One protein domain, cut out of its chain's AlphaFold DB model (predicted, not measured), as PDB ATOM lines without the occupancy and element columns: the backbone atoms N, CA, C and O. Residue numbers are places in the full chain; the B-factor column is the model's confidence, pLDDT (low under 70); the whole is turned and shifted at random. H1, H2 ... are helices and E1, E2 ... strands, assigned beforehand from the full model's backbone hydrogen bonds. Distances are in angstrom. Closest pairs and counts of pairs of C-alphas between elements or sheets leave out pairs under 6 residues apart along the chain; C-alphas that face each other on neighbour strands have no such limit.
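AT A GLANCE: This is residues 2 to 57 and 158 to 187 of the 555 residues of the protein "Protein kinase domain-containing protein" of Ramazzottius varieornatus (UniProt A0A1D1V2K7). Picture a single five-stranded sheet, strongly twisted and curled like part of a barrel, with two short helices, H1 and H2, packed together at one end of it. The turn of the hairpin E4 and E5 lies at the other end of the longest axis, and residues 20 to 39, with no named element, lead from E1 back to H2. The 86 printed residues have two named helices and five named strands, in the order H1 E1 H2 E2 E3 E4 E5. The sheet is mixed, in the order E1 E2 E3 E4 E5, and the class is mixed, helices and strands. The whole is compact, with a radius of gyration of the C-alphas of 13.3 A and spans of 43 by 30 by 20 A.

IN THESE COORDINATES: Find C-alpha 2 at (109.567, 145.959, 91.412), where H1, residues 2 to 6, begins; it is 6.4 A long. Next comes E1, residues 16 to 19, 10.3 A long. Look for H2 at residues 40 to 47, 10.0 A from first to last C-alpha. E2, residues 50 to 55, is 16.4 A long. After the cut, start at C-alpha 158, at (121.050, 124.095, 89.311), and read E3, residues 158 to 165, over 21.3 A. E4, residues 170 to 178, is the longest strand, 23.8 A. E5, residues 183 to 186, is 10.1 A long and ends at C-alpha 186, at (131.015, 130.450, 91.599).

HOW THE PARTS SIT: Begin with the sheet, whose edge strands are E1 and E5. E1 and E2 are parallel, at 23 degrees, with N 51 and O 16 2.8 A apart. E1, H2 and E2 form a strand-helix-strand unit, two parallel neighbour strands with a helix between them in the chain, and its crossover is right-handed. E2 and E3 are antiparallel, at 142 degrees, with N 52 and O 161 2.9 A apart. E3, E4 and E5 form a meander, each strand the antiparallel neighbour of the one before. In the hairpin E3 and E4 look at N 160 and O 175, 2.9 A; in the hairpin E4 and E5, at N 185 and O 176, 2.8 A. H2 is on the sheet but only grazes it, with residues 44 to 47. H1 is not on the sheet; it touches H2, the closest C-alphas being those of Ala 5 and Ala 46, 5.3 A apart. In H1 and H2 every O i to N i+4 pair is within hydrogen-bond range.

THE WHOLE: The two C-alphas farthest apart are those of Gly 38 and Glu 181, 44.1 A. Residues 58 to 157 are not printed; C-alphas 57 and 158 are 8.8 A apart across this cut. The link E1 to H2 is long, with 20 residues. Mean pLDDT of the printed part is 86.7, and residues 28 to 31 are under 70.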
ATOM      1  N   VAL A   2     109.800 144.496  91.498       87.50
ATOM      2  CA  VAL A   2     109.567 145.959  91.412       87.50
ATOM      3  C   VAL A   2     108.964 146.532  92.699       87.50
ATOM      4  O   VAL A   2     109.471 147.517  93.217       87.50
ATOM      5  N   GLN A   3     107.960 145.866  93.276       89.56
ATOM      6  CA  GLN A   3     107.381 146.286  94.556       89.56
ATOM      7  C   GLN A   3     108.419 146.342  95.690       89.56
ATOM      8  O   GLN A   3     108.508 147.348  96.374       89.56
ATOM      9  N   ALA A   4     109.288 145.333  95.815       88.38
ATOM     10  CA  ALA A   4     110.357 145.337  96.818       88.38
ATOM     11  C   ALA A   4     111.347 146.502  96.626       88.38
ATOM     12  O   ALA A   4     111.889 147.025  97.595       88.38
ATOM     13  N   ALA A   5     111.567 146.942  95.381       88.62
ATOM     14  CA  ALA A   5     112.354 148.141  95.114       88.62
ATOM     15  C   ALA A   5     111.636 149.424  95.557       88.62
ATOM     16  O   ALA A   5     112.275 150.290  96.152       88.62
ATOM     17  N   ARG A   6     110.319 149.527  95.321       90.25
ATOM     18  CA  ARG A   6     109.480 150.637  95.817       90.25
ATOM     19  C   ARG A   6     109.455 150.702  97.344       90.25
ATOM     20  O   ARG A   6     109.460 151.794  97.898       90.25
ATOM     21  N   ASP A   7     109.518 149.547  97.998       89.50
ATOM     22  CA  ASP A   7     109.559 149.414  99.458       89.50
ATOM     23  C   ASP A   7     110.973 149.642 100.041       89.50
ATOM     24  O   ASP A   7     111.197 149.454 101.235       89.50
ATOM     25  N   GLY A   8     111.951 150.041  99.216       87.62
ATOM     26  CA  GLY A   8     113.307 150.382  99.659       87.62
ATOM     27  C   GLY A   8     114.209 149.184  99.971       87.62
ATOM     28  O   GLY A   8     115.328 149.367 100.442       87.62
ATOM     29  N   MET A   9     113.784 147.959  99.656       87.06
ATOM     30  CA  MET A   9     114.516 146.725  99.977       87.06
ATOM     31  C   MET A   9     115.659 146.410  98.991       87.06
ATOM     32  O   MET A   9     116.186 145.306  98.963       87.06
ATOM     33  N   VAL A  10     116.052 147.364  98.147       86.62
ATOM     34  CA  VAL A  10     117.132 147.239  97.148       86.62
ATOM     35  C   VAL A  10     118.368 148.051  97.551       86.62
ATOM     36  O   VAL A  10     119.035 148.671  96.727       86.62
ATOM     37  N   ASN A  11     118.658 148.075  98.850       82.94
ATOM     38  CA  ASN A  11     119.756 148.820  99.472       82.94
ATOM     39  C   ASN A  11     121.030 147.974  99.696       82.94
ATOM     40  O   ASN A  11     122.015 148.491 100.209       82.94
ATOM     41  N   GLY A  12     121.012 146.691  99.316       80.38
ATOM     42  CA  GLY A  12     122.119 145.751  99.520       80.38
ATOM     43  C   GLY A  12     121.982 144.858 100.755       80.38
ATOM     44  O   GLY A  12     122.641 143.827 100.804       80.38
ATOM     45  N   GLU A  13     121.091 145.172 101.700       81.75
ATOM     46  CA  GLU A  13     120.845 144.333 102.890       81.75
ATOM     47  C   GLU A  13     120.006 143.086 102.582       81.75
ATOM     48  O   GLU A  13     119.997 142.128 103.353       81.75
ATOM     49  N   TRP A  14     119.313 143.085 101.441       85.19
ATOM     50  CA  TRP A  14     118.404 142.022 101.028       85.19
ATOM     51  C   TRP A  14     118.875 141.361  99.736       85.19
ATOM     52  O   TRP A  14     119.355 142.018  98.807       85.19
ATOM     53  N   VAL A  15     118.671 140.047  99.660       84.44
ATOM     54  CA  VAL A  15     118.924 139.243  98.463       84.44
ATOM     55  C   VAL A  15     117.647 138.524  98.087       84.44
ATOM     56  O   VAL A  15     117.029 137.858  98.915       84.44
ATOM     57  N   PHE A  16     117.261 138.637  96.821       89.94
ATOM     58  CA  PHE A  16     116.038 138.035  96.318       89.94
ATOM     59  C   PHE A  16     116.378 136.827  95.466       89.94
ATOM     60  O   PHE A  16     117.072 136.956  94.460       89.94
ATOM     61  N   TYR A  17     115.845 135.669  95.840       90.44
ATOM     62  CA  TYR A  17     115.878 134.468  95.016       90.44
ATOM     63  C   TYR A  17     114.493 134.205  94.442       90.44
ATOM     64  O   TYR A  17     113.480 134.330  95.130       90.44
ATOM     65  N   THR A  18     114.447 133.799  93.182       91.44
ATOM     66  CA  THR A  18     113.242 133.256  92.562       91.44
ATOM     67  C   THR A  18     113.588 131.986  91.806       91.44
ATOM     68  O   THR A  18     114.688 131.864  91.265       91.44
ATOM     69  N   ALA A  19     112.670 131.025  91.802       91.12
ATOM     70  CA  ALA A  19     112.807 129.806  91.025       91.12
ATOM     71  C   ALA A  19     112.080 129.985  89.690       91.12
ATOM     72  O   ALA A  19     110.857 130.071  89.656       91.12
ATOM     73  N   ASP A  20     112.845 130.015  88.603       89.19
ATOM     74  CA  ASP A  20     112.346 129.947  87.232       89.19
ATOM     75  C   ASP A  20     113.067 128.787  86.544       89.19
ATOM     76  O   ASP A  20     114.136 128.929  85.941       89.19
ATOM     77  N   LEU A  21     112.496 127.592  86.708       86.31
ATOM     78  CA  LEU A  21     113.143 126.329  86.347       86.31
ATOM     79  C   LEU A  21     113.505 126.232  84.859       86.31
ATOM     80  O   LEU A  21     114.406 125.465  84.524       86.31
ATOM     81  N   PHE A  22     112.843 127.006  83.989       81.25
ATOM     82  CA  PHE A  22     113.028 126.965  82.534       81.25
ATOM     83  C   PHE A  22     113.323 128.322  81.887       81.25
ATOM     84  O   PHE A  22     113.468 128.376  80.666       81.25
ATOM     85  N   LEU A  23     113.442 129.390  82.682       79.56
ATOM     86  CA  LEU A  23     113.686 130.764  82.232       79.56
ATOM     87  C   LEU A  23     112.587 131.310  81.313       79.56
ATOM     88  O   LEU A  23     112.886 132.052  80.383       79.56
ATOM     89  N   ASN A  24     111.333 130.921  81.532       75.94
ATOM     90  CA  ASN A  24     110.219 131.362  80.686       75.94
ATOM     91  C   ASN A  24     109.312 132.382  81.379       75.94
ATOM     92  O   ASN A  24     108.580 133.086  80.683       75.94
ATOM     93  N   ASP A  25     109.386 132.491  82.705       74.81
ATOM     94  CA  ASP A  25     108.413 133.242  83.498       74.81
ATOM     95  C   ASP A  25     108.974 134.601  83.930       74.81
ATOM     96  O   ASP A  25     108.400 135.648  83.641       74.81
ATOM     97  N   VAL A  26     110.130 134.603  84.598       77.00
ATOM     98  CA  VAL A  26     110.726 135.803  85.204       77.00
ATOM     99  C   VAL A  26     111.594 136.554  84.209       77.00
ATOM    100  O   VAL A  26     111.546 137.783  84.129       77.00
ATOM    101  N   LEU A  27     112.422 135.815  83.473       75.00
ATOM    102  CA  LEU A  27     113.320 136.394  82.481       75.00
ATOM    103  C   LEU A  27     112.762 136.287  81.060       75.00
ATOM    104  O   LEU A  27     113.358 136.860  80.160       75.00
ATOM    105  N   GLY A  28     111.634 135.602  80.852       67.31
ATOM    106  CA  GLY A  28     111.039 135.407  79.531       67.31
ATOM    107  C   GLY A  28     111.950 134.667  78.540       67.31
ATOM    108  O   GLY A  28     113.129 134.393  78.782       67.31
ATOM    109  N   VAL A  29     111.415 134.372  77.353       60.09
ATOM    110  CA  VAL A  29     112.186 133.697  76.298       60.09
ATOM    111  C   VAL A  29     113.432 134.525  75.947       60.09
ATOM    112  O   VAL A  29     113.334 135.698  75.595       60.09
ATOM    113  N   ALA A  30     114.606 133.889  76.029       60.47
ATOM    114  CA  ALA A  30     115.929 134.485  75.791       60.47
ATOM    115  C   ALA A  30     116.408 135.525  76.826       60.47
ATOM    116  O   ALA A  30     117.330 136.288  76.541       60.47
ATOM    117  N   GLY A  31     115.847 135.536  78.039       64.75
ATOM    118  CA  GLY A  31     116.348 136.397  79.115       64.75
ATOM    119  C   GLY A  31     115.870 137.852  79.036       64.75
ATOM    120  O   GLY A  31     116.445 138.734  79.681       64.75
ATOM    121  N   ASN A  32     114.848 138.115  78.218       74.19
ATOM    122  CA  ASN A  32     114.227 139.419  78.084       74.19
ATOM    123  C   ASN A  32     113.172 139.693  79.173       74.19
ATOM    124  O   ASN A  32     111.988 139.413  79.007       74.19
ATOM    125  N   TRP A  33     113.606 140.332  80.255       82.31
ATOM    126  CA  TRP A  33     112.734 140.824  81.328       82.31
ATOM    127  C   TRP A  33     111.962 142.110  80.963       82.31
ATOM    128  O   TRP A  33     111.072 142.507  81.712       82.31
ATOM    129  N   LYS A  34     112.301 142.785  79.850       85.38
ATOM    130  CA  LYS A  34     111.669 144.052  79.435       85.38
ATOM    131  C   LYS A  34     110.287 143.793  78.848       85.38
ATOM    132  O   LYS A  34     110.165 143.042  77.876       85.38
ATOM    133  N   GLN A  35     109.281 144.483  79.375       82.75
ATOM    134  CA  GLN A  35     107.887 144.352  78.941       82.75
ATOM    135  C   GLN A  35     107.420 145.529  78.079       82.75
ATOM    136  O   GLN A  35     106.406 145.406  77.397       82.75
ATOM    137  N   ARG A  36     108.186 146.634  78.024       84.31
ATOM    138  CA  ARG A  36     107.840 147.852  77.258       84.31
ATOM    139  C   ARG A  36     106.508 148.473  77.684       84.31
ATOM    140  O   ARG A  36     105.803 149.069  76.877       84.31
ATOM    141  N   ASP A  37     106.199 148.361  78.967       84.62
ATOM    142  CA  ASP A  37     104.979 148.845  79.617       84.62
ATOM    143  C   ASP A  37     105.152 150.229  80.277       84.62
ATOM    144  O   ASP A  37     104.252 150.724  80.951       84.62
ATOM    145  N   GLY A  38     106.317 150.860  80.091       82.81
ATOM    146  CA  GLY A  38     106.680 152.139  80.703       82.81
ATOM    147  C   GLY A  38     107.438 152.018  82.030       82.81
ATOM    148  O   GLY A  38     108.028 153.007  82.466       82.81
ATOM    149  N   TYR A  39     107.523 150.822  82.624       84.94
ATOM    150  CA  TYR A  39     108.197 150.582  83.907       84.94
ATOM    151  C   TYR A  39     109.563 149.893  83.766       84.94
ATOM    152  O   TYR A  39     110.222 149.612  84.765       84.94
ATOM    153  N   ASP A  40     110.064 149.683  82.542       87.62
ATOM    154  CA  ASP A  40     111.335 148.982  82.290       87.62
ATOM    155  C   ASP A  40     112.540 149.595  83.031       87.62
ATOM    156  O   ASP A  40     113.449 148.878  83.445       87.62
ATOM    157  N   LYS A  41     112.584 150.922  83.221       87.25
ATOM    158  CA  LYS A  41     113.674 151.574  83.979       87.25
ATOM    159  C   LYS A  41     113.633 151.216  85.463       87.25
ATOM    160  O   LYS A  41     114.673 151.009  86.084       87.25
ATOM    161  N   GLU A  42     112.431 151.141  86.017       88.44
ATOM    162  CA  GLU A  42     112.205 150.750  87.403       88.44
ATOM    163  C   GLU A  42     112.496 149.256  87.594       88.44
ATOM    164  O   GLU A  42     113.221 148.872  88.514       88.44
ATOM    165  N   ALA A  43     112.025 148.422  86.664       88.56
ATOM    166  CA  ALA A  43     112.328 146.999  86.627       88.56
ATOM    167  C   ALA A  43     113.834 146.734  86.497       88.56
ATOM    168  O   ALA A  43     114.344 145.895  87.234       88.56
ATOM    169  N   LEU A  44     114.570 147.495  85.673       88.81
ATOM    170  CA  LEU A  44     116.031 147.396  85.582       88.81
ATOM    171  C   LEU A  44     116.689 147.607  86.947       88.81
ATOM    172  O   LEU A  44     117.534 146.815  87.351       88.81
ATOM    173  N   SER A  45     116.295 148.665  87.662       87.31
ATOM    174  CA  SER A  45     116.846 148.978  88.984       87.31
ATOM    175  C   SER A  45     116.556 147.866  89.994       87.31
ATOM    176  O   SER A  45     117.443 147.454  90.740       87.31
ATOM    177  N   ALA A  46     115.332 147.334  89.980       89.25
ATOM    178  CA  ALA A  46     114.904 146.278  90.887       89.25
ATOM    179  C   ALA A  46     115.583 144.928  90.579       89.25
ATOM    180  O   ALA A  46     116.074 144.247  91.476       89.25
ATOM    181  N   TYR A  47     115.654 144.533  89.308       89.38
ATOM    182  CA  TYR A  47     116.091 143.197  88.885       89.38
ATOM    183  C   TYR A  47     117.602 142.971  89.062       89.38
ATOM    184  O   TYR A  47     118.053 141.828  89.065       89.38
ATOM    185  N   ARG A  48     118.395 144.025  89.296       88.12
ATOM    186  CA  ARG A  48     119.831 143.932  89.648       88.12
ATOM    187  C   ARG A  48     120.106 143.152  90.941       88.12
ATOM    188  O   ARG A  48     121.194 142.590  91.103       88.12
ATOM    189  N   PHE A  49     119.128 143.109  91.845       89.06
ATOM    190  CA  PHE A  49     119.196 142.400  93.131       89.06
ATOM    191  C   PHE A  49     118.580 140.993  93.076       89.06
ATOM    192  O   PHE A  49     118.574 140.281  94.080       89.06
ATOM    193  N   LEU A  50     118.061 140.590  91.911       90.88
ATOM    194  CA  LEU A  50     117.389 139.315  91.716       90.88
ATOM    195  C   LEU A  50     118.374 138.228  91.273       90.88
ATOM    196  O   LEU A  50     119.077 138.365  90.270       90.88
ATOM    197  N   PHE A  51     118.349 137.116  91.994       92.06
ATOM    198  CA  PHE A  51     118.961 135.853  91.622       92.06
ATOM    199  C   PHE A  51     117.873 134.908  91.120       92.06
ATOM    200  O   PHE A  51     116.858 134.693  91.785       92.06
ATOM    201  N   VAL A  52     118.087 134.329  89.944       92.56
ATOM    202  CA  VAL A  52     117.140 133.401  89.325       92.56
ATOM    203  C   VAL A  52     117.747 132.005  89.337       92.56
ATOM    204  O   VAL A  52     118.770 131.752  88.701       92.56
ATOM    205  N   LEU A  53     117.120 131.109  90.091       93.75
ATOM    206  CA  LEU A  53     117.449 129.694  90.164       93.75
ATOM    207  C   LEU A  53     116.762 128.972  89.009       93.75
ATOM    208  O   LEU A  53     115.540 129.034  88.880       93.75
ATOM    209  N   SER A  54     117.543 128.273  88.193       91.31
ATOM    210  CA  SER A  54     117.040 127.534  87.039       91.31
ATOM    211  C   SER A  54     117.731 126.188  86.890       91.31
ATOM    212  O   SER A  54     118.879 126.029  87.318       91.31
ATOM    213  N   ILE A  55     117.065 125.223  86.257       89.50
ATOM    214  CA  ILE A  55     117.700 123.949  85.917       89.50
ATOM    215  C   ILE A  55     118.836 124.233  84.936       89.50
ATOM    216  O   ILE A  55     118.710 125.062  84.032       89.50
ATOM    217  N   ARG A  56     119.970 123.556  85.121       88.25
ATOM    218  CA  ARG A  56     121.129 123.747  84.254       88.25
ATOM    219  C   ARG A  56     120.765 123.508  82.787       88.25
ATOM    220  O   ARG A  56     120.290 122.440  82.408       88.25
ATOM    221  N   ASP A  57     121.038 124.506  81.951       83.06
ATOM    222  CA  ASP A  57     120.729 124.427  80.526       83.06
ATOM    223  C   ASP A  57     121.635 123.407  79.818       83.06
ATOM    224  O   ASP A  57     122.835 123.621  79.621       83.06
ATOM    225  N   LEU A 158     121.701 122.790  89.358       92.81
ATOM    226  CA  LEU A 158     121.050 124.095  89.311       92.81
ATOM    227  C   LEU A 158     122.038 125.170  88.867       92.81
ATOM    228  O   LEU A 158     123.221 125.155  89.197       92.81
ATOM    229  N   THR A 159     121.530 126.138  88.121       92.88
ATOM    230  CA  THR A 159     122.259 127.329  87.690       92.88
ATOM    231  C   THR A 159     121.643 128.556  88.325       92.88
ATOM    232  O   THR A 159     120.421 128.678  88.411       92.88
ATOM    233  N   ILE A 160     122.502 129.471  88.759       93.38
ATOM    234  CA  ILE A 160     122.092 130.751  89.320       93.38
ATOM    235  C   ILE A 160     122.402 131.832  88.296       93.38
ATOM    236  O   ILE A 160     123.563 132.041  87.932       93.38
ATOM    237  N   TYR A 161     121.364 132.522  87.840       91.75
ATOM    238  CA  TYR A 161     121.474 133.684  86.973       91.75
ATOM    239  C   TYR A 161     121.406 134.963  87.795       91.75
ATOM    240  O   TYR A 161     120.611 135.080  88.728       91.75
ATOM    241  N   ARG A 162     122.204 135.949  87.390       91.56
ATOM    242  CA  ARG A 162     122.124 137.323  87.885       91.56
ATOM    243  C   ARG A 162     122.371 138.294  86.740       91.56
ATOM    244  O   ARG A 162     123.032 137.948  85.757       91.56
ATOM    245  N   MET A 163     121.852 139.508  86.866       89.44
ATOM    246  CA  MET A 163     122.192 140.607  85.970       89.44
ATOM    247  C   MET A 163     123.684 140.941  86.101       89.44
ATOM    248  O   MET A 163     124.131 141.390  87.153       89.44
ATOM    249  N   THR A 164     124.452 140.674  85.045       88.19
ATOM    250  CA  THR A 164     125.904 140.933  85.005       88.19
ATOM    251  C   THR A 164     126.230 142.215  84.251       88.19
ATOM    252  O   THR A 164     127.122 142.948  84.664       88.19
ATOM    253  N   ASP A 165     125.475 142.514  83.191       87.31
ATOM    254  CA  ASP A 165     125.481 143.825  82.551       87.31
ATOM    255  C   ASP A 165     124.259 144.602  83.029       87.31
ATOM    256  O   ASP A 165     123.126 144.359  82.608       87.31
ATOM    257  N   GLU A 166     124.489 145.531  83.944       84.25
ATOM    258  CA  GLU A 166     123.430 146.339  84.527       84.25
ATOM    259  C   GLU A 166     122.954 147.489  83.631       84.25
ATOM    260  O   GLU A 166     121.911 148.085  83.913       84.25
ATOM    261  N   ILE A 167     123.706 147.831  82.582       84.12
ATOM    262  CA  ILE A 167     123.341 148.883  81.628       84.12
ATOM    263  C   ILE A 167     122.371 148.296  80.604       84.12
ATOM    264  O   ILE A 167     121.303 148.856  80.353       84.12
ATOM    265  N   LEU A 168     122.718 147.135  80.048       85.25
ATOM    266  CA  LEU A 168     121.888 146.430  79.074       85.25
ATOM    267  C   LEU A 168     120.757 145.631  79.739       85.25
ATOM    268  O   LEU A 168     119.695 145.441  79.132       85.25
ATOM    269  N   GLY A 169     120.955 145.232  80.998       86.50
ATOM    270  CA  GLY A 169     120.050 144.380  81.762       86.50
ATOM    271  C   GLY A 169     120.264 142.890  81.496       86.50
ATOM    272  O   GLY A 169     119.317 142.113  81.579       86.50
ATOM    273  N   THR A 170     121.467 142.474  81.111       87.62
ATOM    274  CA  THR A 170     121.726 141.101  80.670       87.62
ATOM    275  C   THR A 170     121.952 140.172  81.855       87.62
ATOM    276  O   THR A 170     122.901 140.333  82.630       87.62
ATOM    277  N   PHE A 171     121.106 139.147  81.962       89.31
ATOM    278  CA  PHE A 171     121.293 138.050  82.903       89.31
ATOM    279  C   PHE A 171     122.285 137.024  82.355       89.31
ATOM    280  O   PHE A 171     122.278 136.677  81.176       89.31
ATOM    281  N   SER A 172     123.168 136.534  83.215       89.38
ATOM    282  CA  SER A 172     124.120 135.474  82.889       89.38
ATOM    283  C   SER A 172     124.324 134.568  84.092       89.38
ATOM    284  O   SER A 172     124.058 134.960  85.229       89.38
ATOM    285  N   VAL A 173     124.797 133.350  83.834       91.31
ATOM    286  CA  VAL A 173     125.121 132.397  84.895       91.31
ATOM    287  C   VAL A 173     126.289 132.943  85.713       91.31
ATOM    288  O   VAL A 173     127.362 133.213  85.167       91.31
ATOM    289  N   VAL A 174     126.070 133.094  87.015       93.38
ATOM    290  CA  VAL A 174     127.095 133.511  87.981       93.38
ATOM    291  C   VAL A 174     127.592 132.349  88.826       93.38
ATOM    292  O   VAL A 174     128.742 132.366  89.250       93.38
ATOM    293  N   ALA A 175     126.779 131.306  89.010       94.00
ATOM    294  CA  ALA A 175     127.172 130.122  89.762       94.00
ATOM    295  C   ALA A 175     126.408 128.863  89.341       94.00
ATOM    296  O   ALA A 175     125.341 128.935  88.725       94.00
ATOM    297  N   VAL A 176     126.969 127.708  89.698       93.94
ATOM    298  CA  VAL A 176     126.396 126.379  89.457       93.94
ATOM    299  C   VAL A 176     126.425 125.577  90.752       93.94
ATOM    300  O   VAL A 176     127.447 125.530  91.433       93.94
ATOM    301  N   TYR A 177     125.312 124.927  91.072       94.38
ATOM    302  CA  TYR A 177     125.227 123.907  92.107       94.38
ATOM    303  C   TYR A 177     125.179 122.527  91.449       94.38
ATOM    304  O   TYR A 177     124.308 122.270  90.616       94.38
ATOM    305  N   TYR A 178     126.117 121.660  91.819       92.81
ATOM    306  CA  TYR A 178     126.226 120.294  91.314       92.81
ATOM    307  C   TYR A 178     125.533 119.335  92.276       92.81
ATOM    308  O   TYR A 178     126.016 119.103  93.389       92.81
ATOM    309  N   GLY A 179     124.399 118.773  91.852       90.56
ATOM    310  CA  GLY A 179     123.539 117.964  92.721       90.56
ATOM    311  C   GLY A 179     124.202 116.668  93.196       90.56
ATOM    312  O   GLY A 179     123.961 116.215  94.314       90.56
ATOM    313  N   ASN A 180     125.083 116.094  92.375       91.12
ATOM    314  CA  ASN A 180     125.839 114.879  92.689       91.12
ATOM    315  C   ASN A 180     126.973 115.092  93.696       91.12
ATOM    316  O   ASN A 180     127.258 114.200  94.491       91.12
ATOM    317  N   GLU A 181     127.615 116.255  93.661       92.44
ATOM    318  CA  GLU A 181     128.717 116.604  94.562       92.44
ATOM    319  C   GLU A 181     128.226 117.308  95.833       92.44
ATOM    320  O   GLU A 181     128.968 117.397  96.808       92.44
ATOM    321  N   GLY A 182     127.000 117.843  95.823       91.19
ATOM    322  CA  GLY A 182     126.524 118.748  96.871       91.19
ATOM    323  C   GLY A 182     127.328 120.051  96.922       91.19
ATOM    324  O   GLY A 182     127.433 120.671  97.979       91.19
ATOM    325  N   ALA A 183     127.940 120.442  95.799       93.69
ATOM    326  CA  ALA A 183     128.933 121.505  95.742       93.69
ATOM    327  C   ALA A 183     128.428 122.720  94.961       93.69
ATOM    328  O   ALA A 183     127.929 122.608  93.840       93.69
ATOM    329  N   TYR A 184     128.626 123.900  95.543       91.44
ATOM    330  CA  TYR A 184     128.421 125.189  94.894       91.44
ATOM    331  C   TYR A 184     129.737 125.687  94.292       91.44
ATOM    332  O   TYR A 184     130.769 125.689  94.965       91.44
ATOM    333  N   ARG A 185     129.706 126.129  93.031       94.38
ATOM    334  CA  ARG A 185     130.856 126.734  92.350       94.38
ATOM    335  C   ARG A 185     130.466 128.068  91.732       94.38
ATOM    336  O   ARG A 185     129.607 128.134  90.849       94.38
ATOM    337  N   GLU A 186     131.139 129.118  92.176       92.19
ATOM    338  CA  GLU A 186     131.015 130.450  91.599       92.19
ATOM    339  C   GLU A 186     131.810 130.525  90.290       92.19
ATOM    340  O   GLU A 186     132.992 130.191  90.244       92.19
ATOM    341  N   LEU A 187     131.144 130.921  89.204       92.44
ATOM    342  CA  LEU A 187     131.759 131.087  87.885       92.44
ATOM    343  C   LEU A 187     132.176 132.534  87.617       92.44
ATOM    344  O   LEU A 187     133.019 132.783  86.756       92.44
TER     345      LEU A 187